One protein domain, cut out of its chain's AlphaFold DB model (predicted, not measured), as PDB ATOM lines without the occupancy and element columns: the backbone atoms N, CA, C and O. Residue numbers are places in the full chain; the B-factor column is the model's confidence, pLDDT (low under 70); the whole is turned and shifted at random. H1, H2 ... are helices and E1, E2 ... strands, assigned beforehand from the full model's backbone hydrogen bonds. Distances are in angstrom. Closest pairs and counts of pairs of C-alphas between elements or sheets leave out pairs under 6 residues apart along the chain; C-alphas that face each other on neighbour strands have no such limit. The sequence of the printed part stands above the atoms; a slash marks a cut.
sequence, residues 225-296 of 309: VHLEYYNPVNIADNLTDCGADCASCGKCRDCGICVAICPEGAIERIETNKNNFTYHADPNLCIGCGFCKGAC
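Overview. This is residues 225 to 296 of the 309 residues of the protein "Pyridine nucleotide-disulfide oxidoreductase" of Desulfobacterales bacterium (UniProt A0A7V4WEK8). With little regular structure, the domain has two lobes: the antiparallel hairpin E1-E2 with short helices H2 and H3 near one end, and a loop-rich lobe holding H1. Its 72 printed residues run H1, H2, E1, E2, H3, mixed in class, with 25 in named elements. The whole is loose, radius of gyration of the C-alphas 14.7 A, spanning 44 by 29 by 16 A.

Along the chain. E1, residues 267 to 271, 13.4 A long, begins at C-alpha 267, (149.655, 144.305, 163.683). E2 is residues 277 to 281, 13.6 A; H2, 257 to 260, 5.2 A; H3, 291 to 295, 5.9 A. H1, residues 239 to 244, 8.5 A, begins at C-alpha 239, (127.410, 163.698, 151.666).

Arrangement. Hairpin E1 and E2 is antiparallel at 155 degrees, N 268 and O 280 being 2.9 A apart, within hydrogen-bond range. H2 and H3 touch, closest C-alphas Cys 258 and Cys 292, 4.7 A. The closest C-alphas of H2 and E1, Val 259 and Ile 267, are 5.1 A apart. H1 is apart from H2, H3, E1 and E2. In H1 and H3 every O i to N i+4 pair is within hydrogen-bond range; H2 is too short for one.

Size, cuts and confidence. The farthest C-alphas, Asp 237 and Asn 284, are 45.1 A apart. The printed part has no cut; H1 to H2 is a long link. Residue 274 is under pLDDT 70.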
ATOM      1  N   VAL A 225     141.456 147.832 144.872       87.75
ATOM      2  CA  VAL A 225     140.141 148.432 145.099       87.75
ATOM      3  C   VAL A 225     139.192 147.355 145.600       87.75
ATOM      4  O   VAL A 225     138.866 146.412 144.887       87.75
ATOM      5  N   HIS A 226     138.741 147.535 146.833       88.00
ATOM      6  CA  HIS A 226     137.868 146.616 147.549       88.00
ATOM      7  C   HIS A 226     136.426 147.136 147.560       88.00
ATOM      8  O   HIS A 226     136.183 148.337 147.729       88.00
ATOM      9  N   LEU A 227     135.468 146.230 147.353       89.00
ATOM     10  CA  LEU A 227     134.041 146.535 147.181       89.00
ATOM     11  C   LEU A 227     133.176 146.035 148.346       89.00
ATOM     12  O   LEU A 227     131.964 146.199 148.315       89.00
ATOM     13  N   GLU A 228     133.776 145.464 149.387       87.69
ATOM     14  CA  GLU A 228     133.101 144.836 150.529       87.69
ATOM     15  C   GLU A 228     132.171 145.804 151.273       87.69
ATOM     16  O   GLU A 228     131.154 145.390 151.823       87.69
ATOM     17  N   TYR A 229     132.499 147.099 151.258       82.31
ATOM     18  CA  TYR A 229     131.668 148.172 151.815       82.31
ATOM     19  C   TYR A 229     130.969 149.026 150.753       82.31
ATOM     20  O   TYR A 229     130.299 149.992 151.099       82.31
ATOM     21  N   TYR A 230     131.137 148.704 149.469       85.56
ATOM     22  CA  TYR A 230     130.494 149.433 148.385       85.56
ATOM     23  C   TYR A 230     129.108 148.851 148.113       85.56
ATOM     24  O   TYR A 230     128.973 147.692 147.720       85.56
ATOM     25  N   ASN A 231     128.075 149.677 148.269       83.62
ATOM     26  CA  ASN A 231     126.717 149.331 147.871       83.62
ATOM     27  C   ASN A 231     126.261 150.232 146.709       83.62
ATOM     28  O   ASN A 231     125.912 151.389 146.944       83.62
ATOM     29  N   PRO A 232     126.194 149.717 145.465       79.19
ATOM     30  CA  PRO A 232     125.812 150.515 144.296       79.19
ATOM     31  C   PRO A 232     124.348 150.977 144.306       79.19
ATOM     32  O   PRO A 232     123.967 151.802 143.481       79.19
ATOM     33  N   VAL A 233     123.516 150.423 145.194       81.25
ATOM     34  CA  VAL A 233     122.085 150.744 145.299       81.25
ATOM     35  C   VAL A 233     121.812 151.693 146.468       81.25
ATOM     36  O   VAL A 233     120.683 152.159 146.613       81.25
ATOM     37  N   ASN A 234     122.811 151.994 147.310       80.00
ATOM     38  CA  ASN A 234     122.551 152.850 148.457       80.00
ATOM     39  C   ASN A 234     122.270 154.290 148.024       80.00
ATOM     40  O   ASN A 234     122.973 154.866 147.192       80.00
ATOM     41  N   ILE A 235     121.239 154.871 148.626       80.50
ATOM     42  CA  ILE A 235     120.913 156.285 148.487       80.50
ATOM     43  C   ILE A 235     121.268 156.912 149.822       80.50
ATOM     44  O   ILE A 235     120.543 156.764 150.798       80.50
ATOM     45  N   ALA A 236     122.419 157.571 149.865       79.62
ATOM     46  CA  ALA A 236     122.876 158.245 151.064       79.62
ATOM     47  C   ALA A 236     122.027 159.492 151.356       79.62
ATOM     48  O   ALA A 236     121.781 160.309 150.464       79.62
ATOM     49  N   ASP A 237     121.646 159.670 152.621       83.12
ATOM     50  CA  ASP A 237     120.869 160.829 153.075       83.12
ATOM     51  C   ASP A 237     121.697 162.124 153.080       83.12
ATOM     52  O   ASP A 237     121.163 163.230 152.963       83.12
ATOM     53  N   ASN A 238     123.021 162.006 153.222       83.44
ATOM     54  CA  ASN A 238     123.943 163.135 153.217       83.44
ATOM     55  C   ASN A 238     125.291 162.794 152.553       83.44
ATOM     56  O   ASN A 238     125.594 161.648 152.220       83.44
ATOM     57  N   LEU A 239     126.116 163.824 152.346       78.44
ATOM     58  CA  LEU A 239     127.410 163.698 151.666       78.44
ATOM     59  C   LEU A 239     128.424 162.847 152.442       78.44
ATOM     60  O   LEU A 239     129.259 162.191 151.819       78.44
ATOM     61  N   THR A 240     128.367 162.859 153.774       80.75
ATOM     62  CA  THR A 240     129.267 162.063 154.616       80.75
ATOM     63  C   THR A 240     128.990 160.581 154.429       80.75
ATOM     64  O   THR A 240     129.926 159.819 154.189       80.75
ATOM     65  N   ASP A 241     127.715 160.200 154.451       80.00
ATOM     66  CA  ASP A 241     127.287 158.816 154.249       80.00
ATOM     67  C   ASP A 241     127.629 158.349 152.830       80.00
ATOM     68  O   ASP A 241     128.236 157.299 152.649       80.00
ATOM     69  N   CYS A 242     127.393 159.199 151.822       80.56
ATOM     70  CA  CYS A 242     127.769 158.910 150.435       80.56
ATOM     71  C   CYS A 242     129.277 158.645 150.292       80.56
ATOM     72  O   CYS A 242     129.704 157.682 149.654       80.56
ATOM     73  N   GLY A 243     130.106 159.477 150.931       78.06
ATOM     74  CA  GLY A 243     131.555 159.287 150.951       78.06
ATOM     75  C   GLY A 243     131.986 158.031 151.716       78.06
ATOM     76  O   GLY A 243     133.010 157.428 151.380       78.06
ATOM     77  N   ALA A 244     131.214 157.622 152.723       76.94
ATOM     78  CA  ALA A 244     131.444 156.401 153.477       76.94
ATOM     79  C   ALA A 244     131.051 155.140 152.698       76.94
ATOM     80  O   ALA A 244     131.597 154.092 153.007       76.94
ATOM     81  N   ASP A 245     130.240 155.210 151.650       79.75
ATOM     82  CA  ASP A 245     129.905 154.036 150.831       79.75
ATOM     83  C   ASP A 245     130.828 153.841 149.627       79.75
ATOM     84  O   ASP A 245     130.655 152.901 148.858       79.75
ATOM     85  N   CYS A 246     131.826 154.709 149.438       80.81
ATOM     86  CA  CYS A 246     132.754 154.597 148.318       80.81
ATOM     87  C   CYS A 246     133.572 153.291 148.377       80.81
ATOM     88  O   CYS A 246     133.992 152.844 149.454       80.81
ATOM     89  N   ALA A 247     133.856 152.726 147.196       87.12
ATOM     90  CA  ALA A 247     134.817 151.641 147.028       87.12
ATOM     91  C   ALA A 247     136.147 152.002 147.704       87.12
ATOM     92  O   ALA A 247     136.671 153.111 147.545       87.12
ATOM     93  N   SER A 248     136.699 151.075 148.482       87.06
ATOM     94  CA  SER A 248     137.902 151.363 149.254       87.06
ATOM     95  C   SER A 248     139.142 151.187 148.393       87.06
ATOM     96  O   SER A 248     139.525 150.072 148.054       87.06
ATOM     97  N   CYS A 249     139.806 152.298 148.098       79.75
ATOM     98  CA  CYS A 249     141.086 152.367 147.395       79.75
ATOM     99  C   CYS A 249     142.292 152.508 148.347       79.75
ATOM    100  O   CYS A 249     143.347 152.993 147.941       79.75
ATOM    101  N   GLY A 250     142.135 152.127 149.621       82.62
ATOM    102  CA  GLY A 250     143.178 152.261 150.646       82.62
ATOM    103  C   GLY A 250     142.868 153.261 151.765       82.62
ATOM    104  O   GLY A 250     143.793 153.799 152.371       82.62
ATOM    105  N   LYS A 251     141.590 153.516 152.078       85.06
ATOM    106  CA  LYS A 251     141.195 154.289 153.270       85.06
ATOM    107  C   LYS A 251     140.764 153.342 154.390       85.06
ATOM    108  O   LYS A 251     139.788 152.613 154.239       85.06
ATOM    109  N   CYS A 252     141.489 153.342 155.510       88.62
ATOM    110  CA  CYS A 252     141.179 152.451 156.626       88.62
ATOM    111  C   CYS A 252     139.879 152.887 157.319       88.62
ATOM    112  O   CYS A 252     139.643 154.080 157.507       88.62
ATOM    113  N   ARG A 253     139.050 151.911 157.705       88.81
ATOM    114  CA  ARG A 253     137.771 152.108 158.413       88.81
ATOM    115  C   ARG A 253     137.796 151.635 159.864       88.81
ATOM    116  O   ARG A 253     136.747 151.499 160.473       88.81
ATOM    117  N   ASP A 254     138.984 151.350 160.385       92.25
ATOM    118  CA  ASP A 254     139.185 150.977 161.788       92.25
ATOM    119  C   ASP A 254     138.450 149.702 162.245       92.25
ATOM    120  O   ASP A 254     138.087 149.548 163.405       92.25
ATOM    121  N   CYS A 255     138.211 148.755 161.329       91.75
ATOM    122  CA  CYS A 255     137.438 147.542 161.628       91.75
ATOM    123  C   CYS A 255     138.170 146.513 162.513       91.75
ATOM    124  O   CYS A 255     137.554 145.552 162.964       91.75
ATOM    125  N   GLY A 256     139.486 146.650 162.716       94.38
ATOM    126  CA  GLY A 256     140.278 145.748 163.565       94.38
ATOM    127  C   GLY A 256     140.544 144.336 163.018       94.38
ATOM    128  O   GLY A 256     141.327 143.606 163.623       94.38
ATOM    129  N   ILE A 257     139.982 143.948 161.865       95.25
ATOM    130  CA  ILE A 257     140.123 142.590 161.295       95.25
ATOM    131  C   ILE A 257     141.593 142.175 161.144       95.25
ATOM    132  O   ILE A 257     141.964 141.049 161.469       95.25
ATOM    133  N   CYS A 258     142.451 143.090 160.691       95.56
ATOM    134  CA  CYS A 258     143.874 142.812 160.499       95.56
ATOM    135  C   CYS A 258     144.628 142.512 161.802       95.56
ATOM    136  O   CYS A 258     145.573 141.732 161.772       95.56
ATOM    137  N   VAL A 259     144.204 143.107 162.923       96.75
ATOM    138  CA  VAL A 259     144.770 142.829 164.253       96.75
ATOM    139  C   VAL A 259     144.329 141.439 164.697       96.75
ATOM    140  O   VAL A 259     145.155 140.627 165.093       96.75
ATOM    141  N   ALA A 260     143.036 141.138 164.557       96.88
ATOM    142  CA  ALA A 260     142.461 139.869 164.992       96.88
ATOM    143  C   ALA A 260     142.993 138.652 164.214       96.88
ATOM    144  O   ALA A 260     143.126 137.574 164.786       96.88
ATOM    145  N   ILE A 261     143.284 138.804 162.917       96.88
ATOM    146  CA  ILE A 261     143.714 137.686 162.060       96.88
ATOM    147  C   ILE A 261     145.232 137.447 162.072       96.88
ATOM    148  O   ILE A 261     145.697 136.459 161.506       96.88
ATOM    149  N   CYS A 262     146.027 138.350 162.651       96.94
ATOM    150  CA  CYS A 262     147.480 138.213 162.634       96.94
ATOM    151  C   CYS A 262     147.929 137.115 163.620       96.94
ATOM    152  O   CYS A 262     147.778 137.310 164.825       96.94
ATOM    153  N   PRO A 263     148.515 135.994 163.156       96.56
ATOM    154  CA  PRO A 263     148.875 134.880 164.039       96.56
ATOM    155  C   PRO A 263     150.003 135.237 165.016       96.56
ATOM    156  O   PRO A 263     150.018 134.742 166.136       96.56
ATOM    157  N   GLU A 264     150.902 136.134 164.606       97.06
ATOM    158  CA  GLU A 264     152.065 136.561 165.394       97.06
ATOM    159  C   GLU A 264     151.801 137.838 166.206       97.06
ATOM    160  O   GLU A 264     152.709 138.372 166.836       97.06
ATOM    161  N   GLY A 265     150.582 138.393 166.147       96.38
ATOM    162  CA  GLY A 265     150.274 139.672 166.798       96.38
ATOM    163  C   GLY A 265     151.091 140.854 166.259       96.38
ATOM    164  O   GLY A 265     151.246 141.856 166.945       96.38
ATOM    165  N   ALA A 266     151.607 140.755 165.030       96.75
ATOM    166  CA  ALA A 266     152.477 141.763 164.428       96.75
ATOM    167  C   ALA A 266     151.762 143.077 164.080       96.75
ATOM    168  O   ALA A 266     152.432 144.063 163.801       96.75
ATOM    169  N   ILE A 267     150.425 143.104 164.032       96.69
ATOM    170  CA  ILE A 267     149.655 144.305 163.683       96.69
ATOM    171  C   ILE A 267     149.009 144.889 164.928       96.69
ATOM    172  O   ILE A 267     148.196 144.234 165.576       96.69
ATOM    173  N   GLU A 268     149.289 146.161 165.183       95.56
ATOM    174  CA  GLU A 268     148.723 146.925 166.290       95.56
ATOM    175  C   GLU A 268     147.930 148.136 165.788       95.56
ATOM    176  O   GLU A 268     148.238 148.731 164.751       95.56
ATOM    177  N   ARG A 269     146.889 148.504 166.540       94.69
ATOM    178  CA  ARG A 269     146.146 149.755 166.361       94.69
ATOM    179  C   ARG A 269     146.649 150.764 167.388       94.69
ATOM    180  O   ARG A 269     146.524 150.521 168.585       94.69
ATOM    181  N   ILE A 270     147.134 151.910 166.926       93.88
ATOM    182  CA  ILE A 270     147.652 152.992 167.766       93.88
ATOM    183  C   ILE A 270     146.683 154.171 167.695       93.88
ATOM    184  O   ILE A 270     146.374 154.686 166.617       93.88
ATOM    185  N   GLU A 271     146.197 154.620 168.848       91.44
ATOM    186  CA  GLU A 271     145.442 155.866 168.941       91.44
ATOM    187  C   GLU A 271     146.420 157.043 168.975       91.44
ATOM    188  O   GLU A 271     147.345 157.062 169.784       91.44
ATOM    189  N   THR A 272     146.252 158.006 168.064       84.00
ATOM    190  CA  THR A 272     147.201 159.123 167.945       84.00
ATOM    191  C   THR A 272     146.718 160.340 168.719       84.00
ATOM    192  O   THR A 272     147.387 160.726 169.663       84.00
ATOM    193  N   ASN A 273     145.575 160.937 168.350       82.88
ATOM    194  CA  ASN A 273     144.940 162.092 169.012       82.88
ATOM    195  C   ASN A 273     143.474 162.243 168.552       82.88
ATOM    196  O   ASN A 273     143.189 161.912 167.408       82.88
ATOM    197  N   LYS A 274     142.575 162.826 169.370       64.62
ATOM    198  CA  LYS A 274     141.202 163.282 169.001       64.62
ATOM    199  C   LYS A 274     140.530 162.465 167.871       64.62
ATOM    200  O   LYS A 274     140.350 162.976 166.768       64.62
ATOM    201  N   ASN A 275     140.142 161.220 168.153       75.38
ATOM    202  CA  ASN A 275     139.454 160.311 167.219       75.38
ATOM    203  C   ASN A 275     140.252 159.893 165.962       75.38
ATOM    204  O   ASN A 275     139.653 159.391 165.012       75.38
ATOM    205  N   ASN A 276     141.578 160.058 165.936       86.69
ATOM    206  CA  ASN A 276     142.439 159.502 164.890       86.69
ATOM    207  C   ASN A 276     143.184 158.249 165.352       86.69
ATOM    208  O   ASN A 276     143.606 158.123 166.505       86.69
ATOM    209  N   PHE A 277     143.428 157.363 164.394       91.56
ATOM    210  CA  PHE A 277     144.101 156.089 164.592       91.56
ATOM    211  C   PHE A 277     145.113 155.834 163.474       91.56
ATOM    212  O   PHE A 277     144.985 156.342 162.357       91.56
ATOM    213  N   THR A 278     146.107 155.011 163.774       92.56
ATOM    214  CA  THR A 278     146.999 154.404 162.789       92.56
ATOM    215  C   THR A 278     147.091 152.912 163.065       92.56
ATOM    216  O   THR A 278     146.824 152.448 164.172       92.56
ATOM    217  N   TYR A 279     147.446 152.149 162.038       94.44
ATOM    218  CA  TYR A 279     147.821 150.754 162.210       94.44
ATOM    219  C   TYR A 279     149.289 150.598 161.850       94.44
ATOM    220  O   TYR A 279     149.745 151.167 160.856       94.44
ATOM    221  N   HIS A 280     150.008 149.830 162.653       94.69
ATOM    222  CA  HIS A 280     151.429 149.569 162.485       94.69
ATOM    223  C   HIS A 280     151.655 148.058 162.400       94.69
ATOM    224  O   HIS A 280     150.970 147.295 163.078       94.69
ATOM    225  N   ALA A 281     152.562 147.637 161.519       94.12
ATOM    226  CA  ALA A 281     152.985 146.248 161.390       94.12
ATOM    227  C   ALA A 281     154.448 146.139 161.831       94.12
ATOM    228  O   ALA A 281     155.322 146.688 161.161       94.12
ATOM    229  N   ASP A 282     154.707 145.439 162.934       94.44
ATOM    230  CA  ASP A 282     156.053 145.226 163.461       94.44
ATOM    231  C   ASP A 282     156.837 144.266 162.543       94.44
ATOM    232  O   ASP A 282     156.468 143.089 162.413       94.44
ATOM    233  N   PRO A 283     157.928 144.728 161.904       91.38
ATOM    234  CA  PRO A 283     158.721 143.894 161.009       91.38
ATOM    235  C   PRO A 283     159.445 142.744 161.726       91.38
ATOM    236  O   PRO A 283     159.826 141.785 161.063       91.38
ATOM    237  N   ASN A 284     159.625 142.802 163.050       93.62
ATOM    238  CA  ASN A 284     160.280 141.737 163.820       93.62
ATOM    239  C   ASN A 284     159.340 140.568 164.139       93.62
ATOM    240  O   ASN A 284     159.811 139.467 164.416       93.62
ATOM    241  N   LEU A 285     158.026 140.805 164.107       95.00
ATOM    242  CA  LEU A 285     156.996 139.786 164.340       95.00
ATOM    243  C   LEU A 285     156.355 139.307 163.030       95.00
ATOM    244  O   LEU A 285     155.811 138.208 162.955       95.00
ATOM    245  N   CYS A 286     156.385 140.125 161.974       94.06
ATOM    246  CA  CYS A 286     155.743 139.794 160.709       94.06
ATOM    247  C   CYS A 286     156.473 138.666 159.961       94.06
ATOM    248  O   CYS A 286     157.565 138.845 159.433       94.06
ATOM    249  N   ILE A 287     155.800 137.524 159.809       93.31
ATOM    250  CA  ILE A 287     156.293 136.369 159.037       93.31
ATOM    251  C   ILE A 287     155.893 136.389 157.550       93.31
ATOM    252  O   ILE A 287     156.092 135.409 156.839       93.31
ATOM    253  N   GLY A 288     155.264 137.467 157.065       93.12
ATOM    254  CA  GLY A 288     154.896 137.611 155.648       93.12
ATOM    255  C   GLY A 288     153.793 136.666 155.144       93.12
ATOM    256  O   GLY A 288     153.669 136.465 153.939       93.12
ATOM    257  N   CYS A 289     152.966 136.097 156.029       94.25
ATOM    258  CA  CYS A 289     151.920 135.125 155.667       94.25
ATOM    259  C   CYS A 289     150.765 135.702 154.822       94.25
ATOM    260  O   CYS A 289     150.066 134.957 154.142       94.25
ATOM    261  N   GLY A 290     150.537 137.019 154.868       93.88
ATOM    262  CA  GLY A 290     149.555 137.709 154.025       93.88
ATOM    263  C   GLY A 290     148.096 137.650 154.477       93.88
ATOM    264  O   GLY A 290     147.245 138.202 153.782       93.88
ATOM    265  N   PHE A 291     147.777 137.071 155.640       95.62
ATOM    266  CA  PHE A 291     146.390 137.026 156.129       95.62
ATOM    267  C   PHE A 291     145.770 138.415 156.310       95.62
ATOM    268  O   PHE A 291     144.619 138.630 155.940       95.62
ATOM    269  N   CYS A 292     146.542 139.386 156.802       94.56
ATOM    270  CA  CYS A 292     146.087 140.769 156.937       94.56
ATOM    271  C   CYS A 292     145.759 141.424 155.588       94.56
ATOM    272  O   CYS A 292     144.775 142.151 155.501       94.56
ATOM    273  N   LYS A 293     146.546 141.139 154.541       92.31
ATOM    274  CA  LYS A 293     146.289 141.572 153.161       92.31
ATOM    275  C   LYS A 293     145.023 140.916 152.618       92.31
ATOM    276  O   LYS A 293     144.154 141.618 152.122       92.31
ATOM    277  N   GLY A 294     144.899 139.596 152.759       90.81
ATOM    278  CA  GLY A 294     143.758 138.841 152.236       90.81
ATOM    279  C   GLY A 294     142.426 139.159 152.923       90.81
ATOM    280  O   GLY A 294     141.391 139.140 152.270       90.81
ATOM    281  N   ALA A 295     142.441 139.466 154.222       92.50
ATOM    282  CA  ALA A 295     141.227 139.732 154.991       92.50
ATOM    283  C   ALA A 295     140.849 141.216 155.084       92.50
ATOM    284  O   ALA A 295     139.798 141.531 155.633       92.50
ATOM    285  N   CYS A 296     141.692 142.142 154.613       92.31
ATOM    286  CA  CYS A 296     141.400 143.568 154.719       92.31
ATOM    287  C   CYS A 296     140.319 143.976 153.704       92.31
ATOM    288  O   CYS A 296     140.624 144.054 152.516       92.31
TER     289      CYS A 296